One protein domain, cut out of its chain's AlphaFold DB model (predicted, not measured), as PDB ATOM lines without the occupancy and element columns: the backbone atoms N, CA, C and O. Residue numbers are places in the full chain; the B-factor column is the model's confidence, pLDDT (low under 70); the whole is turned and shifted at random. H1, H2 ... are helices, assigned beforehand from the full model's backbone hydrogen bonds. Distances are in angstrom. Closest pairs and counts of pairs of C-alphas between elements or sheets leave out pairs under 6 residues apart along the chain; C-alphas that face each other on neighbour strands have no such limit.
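This is residues 4 to 58 of the 62 residues of the protein "XFP_C domain-containing protein" of Variovorax sp. Root434 (UniProt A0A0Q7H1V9). Two helices, H1 and the much longer H3, run side by side in opposite ways, with little H2 in the turn at one end; H3 runs on past H1, and the chain then folds back to small H4, apart from the other helices. The printed part has 55 residues with four named helices, H1 to H4, no named strand: all helix. It is elongated, 38 by 20 by 17 A, and only just loose, close to compact, with a radius of gyration of the C-alphas of 12.5 A.

H1, residues 9 to 19, begins at C-alpha 9 (38.983, 34.649, 14.375) and spans 15.2 A. H2 is residues 21 to 24. H3, residues 28 to 48, spans 30.3 A. H4, residues 53 to 56, ends at C-alpha 56 (43.199, 30.139, 24.740).

H1 touches residues 31 to 38 of H3 at a shallow tilt of 22 degrees; their closest C-alphas, of Phe 10 and Leu 34, are 5.6 A apart. H1 and H2 only just touch, only at the corner, with 3 pairs of C-alphas within 8 A. H2 and H3 meet only through their link. In H1 and H3 every O i to N i+4 pair is within hydrogen-bond range; H2 and H4 are too short for one.

The farthest C-alphas, of Arg 22 and His 48, are 38.4 A apart. The printed part has no cut, the three links between helices are tight, and no printed residue is under pLDDT 70.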
ATOM      1  N   LEU A   4      47.634  29.561  10.048       83.75
ATOM      2  CA  LEU A   4      48.254  29.238   8.752       83.75
ATOM      3  C   LEU A   4      47.223  28.920   7.662       83.75
ATOM      4  O   LEU A   4      47.488  29.134   6.485       83.75
ATOM      5  N   ASN A   5      46.047  28.440   8.067       89.50
ATOM      6  CA  ASN A   5      44.942  28.117   7.170       89.50
ATOM      7  C   ASN A   5      43.963  29.285   6.999       89.50
ATOM      8  O   ASN A   5      42.962  29.125   6.310       89.50
ATOM      9  N   ARG A   6      44.230  30.446   7.620       89.56
ATOM     10  CA  ARG A   6      43.339  31.617   7.622       89.56
ATOM     11  C   ARG A   6      41.943  31.334   8.189       89.56
ATOM     12  O   ARG A   6      40.969  31.967   7.804       89.56
ATOM     13  N   LEU A   7      41.849  30.373   9.107       93.19
ATOM     14  CA  LEU A   7      40.595  29.984   9.764       93.19
ATOM     15  C   LEU A   7      40.490  30.517  11.197       93.19
ATOM     16  O   LEU A   7      39.589  30.131  11.940       93.19
ATOM     17  N   ASP A   8      41.427  31.356  11.634       91.94
ATOM     18  CA  ASP A   8      41.334  31.997  12.941       91.94
ATOM     19  C   ASP A   8      40.366  33.190  12.930       91.94
ATOM     20  O   ASP A   8      39.990  33.741  11.892       91.94
ATOM     21  N   ARG A   9      39.978  33.601  14.138       94.06
ATOM     22  CA  ARG A   9      38.983  34.649  14.375       94.06
ATOM     23  C   ARG A   9      39.334  35.999  13.747       94.06
ATOM     24  O   ARG A   9      38.416  36.732  13.393       94.06
ATOM     25  N   PHE A  10      40.615  36.339  13.602       95.25
ATOM     26  CA  PHE A  10      41.013  37.630  13.048       95.25
ATOM     27  C   PHE A  10      40.841  37.646  11.530       95.25
ATOM     28  O   PHE A  10      40.301  38.615  10.997       95.25
ATOM     29  N   HIS A  11      41.209  36.556  10.843       94.94
ATOM     30  CA  HIS A  11      40.925  36.404   9.411       94.94
ATOM     31  C   HIS A  11      39.420  36.412   9.136       94.94
ATOM     32  O   HIS A  11      38.962  37.158   8.276       94.94
ATOM     33  N   LEU A  12      38.639  35.650   9.910       95.88
ATOM     34  CA  LEU A  12      37.186  35.597   9.734       95.88
ATOM     35  C   LEU A  12      36.521  36.962   9.973       95.88
ATOM     36  O   LEU A  12      35.628  37.347   9.220       95.88
ATOM     37  N   ALA A  13      36.970  37.722  10.976       95.62
ATOM     38  CA  ALA A  13      36.472  39.074  11.225       95.62
ATOM     39  C   ALA A  13      36.837  40.047  10.092       95.62
ATOM     40  O   ALA A  13      35.990  40.828   9.653       95.62
ATOM     41  N   ALA A  14      38.074  39.989   9.589       94.75
ATOM     42  CA  ALA A  14      38.517  40.831   8.482       94.75
ATOM     43  C   ALA A  14      37.724  40.542   7.196       94.75
ATOM     44  O   ALA A  14      37.295  41.478   6.516       94.75
ATOM     45  N   ASP A  15      37.476  39.263   6.906       95.06
ATOM     46  CA  ASP A  15      36.662  38.822   5.773       95.06
ATOM     47  C   ASP A  15      35.201  39.255   5.915       95.06
ATOM     48  O   ASP A  15      34.593  39.691   4.937       95.06
ATOM     49  N   ALA A  16      34.630  39.177   7.120       95.19
ATOM     50  CA  ALA A  16      33.276  39.660   7.378       95.19
ATOM     51  C   ALA A  16      33.160  41.167   7.094       95.19
ATOM     52  O   ALA A  16      32.242  41.584   6.392       95.19
ATOM     53  N   ILE A  17      34.120  41.972   7.561       94.31
ATOM     54  CA  ILE A  17      34.167  43.414   7.278       94.31
ATOM     55  C   ILE A  17      34.243  43.673   5.770       94.31
ATOM     56  O   ILE A  17      33.461  44.462   5.248       94.31
ATOM     57  N   ALA A  18      35.146  42.987   5.063       92.12
ATOM     58  CA  ALA A  18      35.351  43.180   3.628       92.12
ATOM     59  C   ALA A  18      34.135  42.773   2.772       92.12
ATOM     60  O   ALA A  18      33.993  43.231   1.640       92.12
ATOM     61  N   ARG A  19      33.265  41.899   3.290       94.38
ATOM     62  CA  ARG A  19      32.082  41.387   2.582       94.38
ATOM     63  C   ARG A  19      30.793  42.129   2.920       94.38
ATOM     64  O   ARG A  19      29.787  41.888   2.258       94.38
ATOM     65  N   VAL A  20      30.794  43.009   3.922       94.88
ATOM     66  CA  VAL A  20      29.625  43.808   4.304       94.88
ATOM     67  C   VAL A  20      29.799  45.223   3.745       94.88
ATOM     68  O   VAL A  20      30.528  46.017   4.338       94.88
ATOM     69  N   PRO A  21      29.097  45.598   2.655       90.06
ATOM     70  CA  PRO A  21      29.353  46.855   1.942       90.06
ATOM     71  C   PRO A  21      29.270  48.106   2.822       90.06
ATOM     72  O   PRO A  21      30.029  49.047   2.645       90.06
ATOM     73  N   ARG A  22      28.383  48.097   3.824       92.44
ATOM     74  CA  ARG A  22      28.208  49.215   4.767       92.44
ATOM     75  C   ARG A  22      29.411  49.444   5.692       92.44
ATOM     76  O   ARG A  22      29.505  50.510   6.293       92.44
ATOM     77  N   LEU A  23      30.280  48.447   5.856       90.44
ATOM     78  CA  LEU A  23      31.439  48.498   6.750       90.44
ATOM     79  C   LEU A  23      32.749  48.770   6.007       90.44
ATOM     80  O   LEU A  23      33.699  49.223   6.639       90.44
ATOM     81  N   CYS A  24      32.803  48.543   4.691       81.50
ATOM     82  CA  CYS A  24      34.029  48.667   3.901       81.50
ATOM     83  C   CYS A  24      34.717  50.032   4.063       81.50
ATOM     84  O   CYS A  24      35.923  50.077   4.294       81.50
ATOM     85  N   ASP A  25      33.953  51.127   4.027       84.94
ATOM     86  CA  ASP A  25      34.521  52.483   4.067       84.94
ATOM     87  C   ASP A  25      34.800  52.990   5.492       84.94
ATOM     88  O   ASP A  25      35.613  53.889   5.690       84.94
ATOM     89  N   SER A  26      34.141  52.417   6.504       89.94
ATOM     90  CA  SER A  26      34.220  52.893   7.895       89.94
ATOM     91  C   SER A  26      35.146  52.060   8.785       89.94
ATOM     92  O   SER A  26      35.583  52.530   9.835       89.94
ATOM     93  N   ALA A  27      35.491  50.838   8.379       92.25
ATOM     94  CA  ALA A  27      36.211  49.884   9.221       92.25
ATOM     95  C   ALA A  27      37.735  49.849   8.997       92.25
ATOM     96  O   ALA A  27      38.396  48.931   9.486       92.25
ATOM     97  N   GLY A  28      38.321  50.832   8.302       90.62
ATOM     98  CA  GLY A  28      39.755  50.840   7.974       90.62
ATOM     99  C   GLY A  28      40.673  50.685   9.197       90.62
ATOM    100  O   GLY A  28      41.603  49.879   9.181       90.62
ATOM    101  N   HIS A  29      40.374  51.380  10.299       94.00
ATOM    102  CA  HIS A  29      41.132  51.241  11.549       94.00
ATOM    103  C   HIS A  29      40.996  49.849  12.175       94.00
ATOM    104  O   HIS A  29      41.981  49.295  12.657       94.00
ATOM    105  N   VAL A  30      39.803  49.252  12.125       94.81
ATOM    106  CA  VAL A  30      39.568  47.900  12.652       94.81
ATOM    107  C   VAL A  30      40.321  46.866  11.816       94.81
ATOM    108  O   VAL A  30      40.965  45.982  12.371       94.81
ATOM    109  N   GLN A  31      40.317  46.996  10.486       93.56
ATOM    110  CA  GLN A  31      41.094  46.111   9.618       93.56
ATOM    111  C   GLN A  31      42.598  46.203   9.888       93.56
ATOM    112  O   GLN A  31      43.278  45.177   9.862       93.56
ATOM    113  N   GLN A  32      43.115  47.401  10.174       95.12
ATOM    114  CA  GLN A  32      44.512  47.560  10.571       95.12
ATOM    115  C   GLN A  32      44.797  46.846  11.898       95.12
ATOM    116  O   GLN A  32      45.709  46.028  11.954       95.12
ATOM    117  N   GLN A  33      43.960  47.048  12.919       95.88
ATOM    118  CA  GLN A  33      44.116  46.368  14.209       95.88
ATOM    119  C   GLN A  33      44.089  44.839  14.075       95.88
ATOM    120  O   GLN A  33      44.898  44.153  14.694       95.88
ATOM    121  N   LEU A  34      43.201  44.285  13.243       95.69
ATOM    122  CA  LEU A  34      43.147  42.839  12.992       95.69
ATOM    123  C   LEU A  34      44.443  42.314  12.350       95.69
ATOM    124  O   LEU A  34      44.910  41.233  12.709       95.69
ATOM    125  N   ARG A  35      45.056  43.080  11.437       94.81
ATOM    126  CA  ARG A  35      46.361  42.736  10.843       94.81
ATOM    127  C   ARG A  35      47.481  42.787  11.874       94.81
ATOM    128  O   ARG A  35      48.304  41.875  11.912       94.81
ATOM    129  N   ASP A  36      47.481  43.803  12.730       96.62
ATOM    130  CA  ASP A  36      48.480  43.947  13.787       96.62
ATOM    131  C   ASP A  36      48.390  42.780  14.786       96.62
ATOM    132  O   ASP A  36      49.407  42.177  15.132       96.62
ATOM    133  N   ARG A  37      47.170  42.360  15.156       95.19
ATOM    134  CA  ARG A  37      46.943  41.171  16.000       95.19
ATOM    135  C   ARG A  37      47.420  39.877  15.356       95.19
ATOM    136  O   ARG A  37      47.981  39.032  16.046       95.19
ATOM    137  N   LEU A  38      47.250  39.712  14.044       94.06
ATOM    138  CA  LEU A  38      47.775  38.543  13.330       94.06
ATOM    139  C   LEU A  38      49.307  38.478  13.379       94.06
ATOM    140  O   LEU A  38      49.873  37.395  13.549       94.06
ATOM    141  N   LEU A  39      49.983  39.624  13.250       94.12
ATOM    142  CA  LEU A  39      51.438  39.705  13.386       94.12
ATOM    143  C   LEU A  39      51.881  39.355  14.811       94.12
ATOM    144  O   LEU A  39      52.791  38.541  14.983       94.12
ATOM    145  N   GLU A  40      51.207  39.911  15.817       94.56
ATOM    146  CA  GLU A  40      51.461  39.623  17.232       94.56
ATOM    147  C   GLU A  40      51.264  38.134  17.546       94.56
ATOM    148  O   GLU A  40      52.135  37.500  18.142       94.56
ATOM    149  N   HIS A  41      50.164  37.542  17.075       93.25
ATOM    150  CA  HIS A  41      49.852  36.132  17.299       93.25
ATOM    151  C   HIS A  41      50.889  35.216  16.659       93.25
ATOM    152  O   HIS A  41      51.367  34.277  17.299       93.25
ATOM    153  N   ARG A  42      51.319  35.526  15.431       91.38
ATOM    154  CA  ARG A  42      52.387  34.776  14.766       91.38
ATOM    155  C   ARG A  42      53.702  34.869  15.538       91.38
ATOM    156  O   ARG A  42      54.335  33.840  15.761       91.38
ATOM    157  N   ALA A  43      54.089  36.067  15.976       93.56
ATOM    158  CA  ALA A  43      55.294  36.266  16.778       93.56
ATOM    159  C   ALA A  43      55.222  35.504  18.113       93.56
ATOM    160  O   ALA A  43      56.195  34.864  18.519       93.56
ATOM    161  N   TYR A  44      54.058  35.516  18.765       93.81
ATOM    162  CA  TYR A  44      53.829  34.814  20.021       93.81
ATOM    163  C   TYR A  44      53.950  33.294  19.852       93.81
ATOM    164  O   TYR A  44      54.676  32.660  20.618       93.81
ATOM    165  N   ILE A  45      53.322  32.712  18.824       91.31
ATOM    166  CA  ILE A  45      53.443  31.275  18.529       91.31
ATOM    167  C   ILE A  45      54.905  30.904  18.269       91.31
ATOM    168  O   ILE A  45      55.388  29.919  18.821       91.31
ATOM    169  N   THR A  46      55.635  31.693  17.473       91.81
ATOM    170  CA  THR A  46      57.059  31.437  17.205       91.81
ATOM    171  C   THR A  46      57.900  31.475  18.483       91.81
ATOM    172  O   THR A  46      58.809  30.666  18.635       91.81
ATOM    173  N   ARG A  47      57.598  32.387  19.414       95.44
ATOM    174  CA  ARG A  47      58.352  32.545  20.664       95.44
ATOM    175  C   ARG A  47      58.000  31.506  21.731       95.44
ATOM    176  O   ARG A  47      58.880  31.097  22.482       95.44
ATOM    177  N   HIS A  48      56.730  31.129  21.842       93.19
ATOM    178  CA  HIS A  48      56.209  30.362  22.979       93.19
ATOM    179  C   HIS A  48      55.713  28.959  22.615       93.19
ATOM    180  O   HIS A  48      55.435  28.172  23.516       93.19
ATOM    181  N   GLY A  49      55.569  28.643  21.326       90.56
ATOM    182  CA  GLY A  49      55.087  27.345  20.849       90.56
ATOM    183  C   GLY A  49      53.611  27.057  21.152       90.56
ATOM    184  O   GLY A  49      53.170  25.924  20.976       90.56
ATOM    185  N   ARG A  50      52.849  28.057  21.608       90.75
ATOM    186  CA  ARG A  50      51.423  27.954  21.955       90.75
ATOM    187  C   ARG A  50      50.652  29.193  21.517       90.75
ATOM    188  O   ARG A  50      51.260  30.202  21.152       90.75
ATOM    189  N   ASP A  51      49.328  29.118  21.557       90.44
ATOM    190  CA  ASP A  51      48.463  30.238  21.204       90.44
ATOM    191  C   ASP A  51      48.500  31.337  22.282       90.44
ATOM    192  O   ASP A  51      48.885  31.117  23.433       90.44
ATOM    193  N   MET A  52      48.140  32.567  21.900       91.31
ATOM    194  CA  MET A  52      48.092  33.681  22.850       91.31
ATOM    195  C   MET A  52      47.067  33.401  23.961       91.31
ATOM    196  O   MET A  52      46.003  32.847  23.673       91.31
ATOM    197  N   PRO A  53      47.299  33.864  25.207       93.25
ATOM    198  CA  PRO A  53      46.355  33.664  26.305       93.25
ATOM    199  C   PRO A  53      44.968  34.240  26.013       93.25
ATOM    200  O   PRO A  53      43.977  33.679  26.465       93.25
ATOM    201  N   GLU A  54      44.883  35.327  25.243       91.94
ATOM    202  CA  GLU A  54      43.613  35.902  24.780       91.94
ATOM    203  C   GLU A  54      42.810  34.918  23.921       91.94
ATOM    204  O   GLU A  54      41.586  34.905  23.976       91.94
ATOM    205  N   ILE A  55      43.484  34.078  23.135       91.56
ATOM    206  CA  ILE A  55      42.844  33.083  22.276       91.56
ATOM    207  C   ILE A  55      42.463  31.850  23.094       91.56
ATOM    208  O   ILE A  55      41.317  31.408  22.998       91.56
ATOM    209  N   GLU A  56      43.388  31.342  23.915       91.69
ATOM    210  CA  GLU A  56      43.199  30.139  24.740       91.69
ATOM    211  C   GLU A  56      42.129  30.327  25.824       91.69
ATOM    212  O   GLU A  56      41.314  29.438  26.057       91.69
ATOM    213  N   ASN A  57      42.103  31.492  26.475       94.19
ATOM    214  CA  ASN A  57      41.203  31.758  27.601       94.19
ATOM    215  C   ASN A  57      39.901  32.446  27.189       94.19
ATOM    216  O   ASN A  57      39.106  32.828  28.050       94.19
ATOM    217  N   TRP A  58      39.673  32.628  25.889       94.44
ATOM    218  CA  TRP A  58      38.476  33.296  25.412       94.44
ATOM    219  C   TRP A  58      37.216  32.500  25.746       94.44
ATOM    220  O   TRP A  58      37.145  31.285  25.558       94.44
TER     221      TRP A  58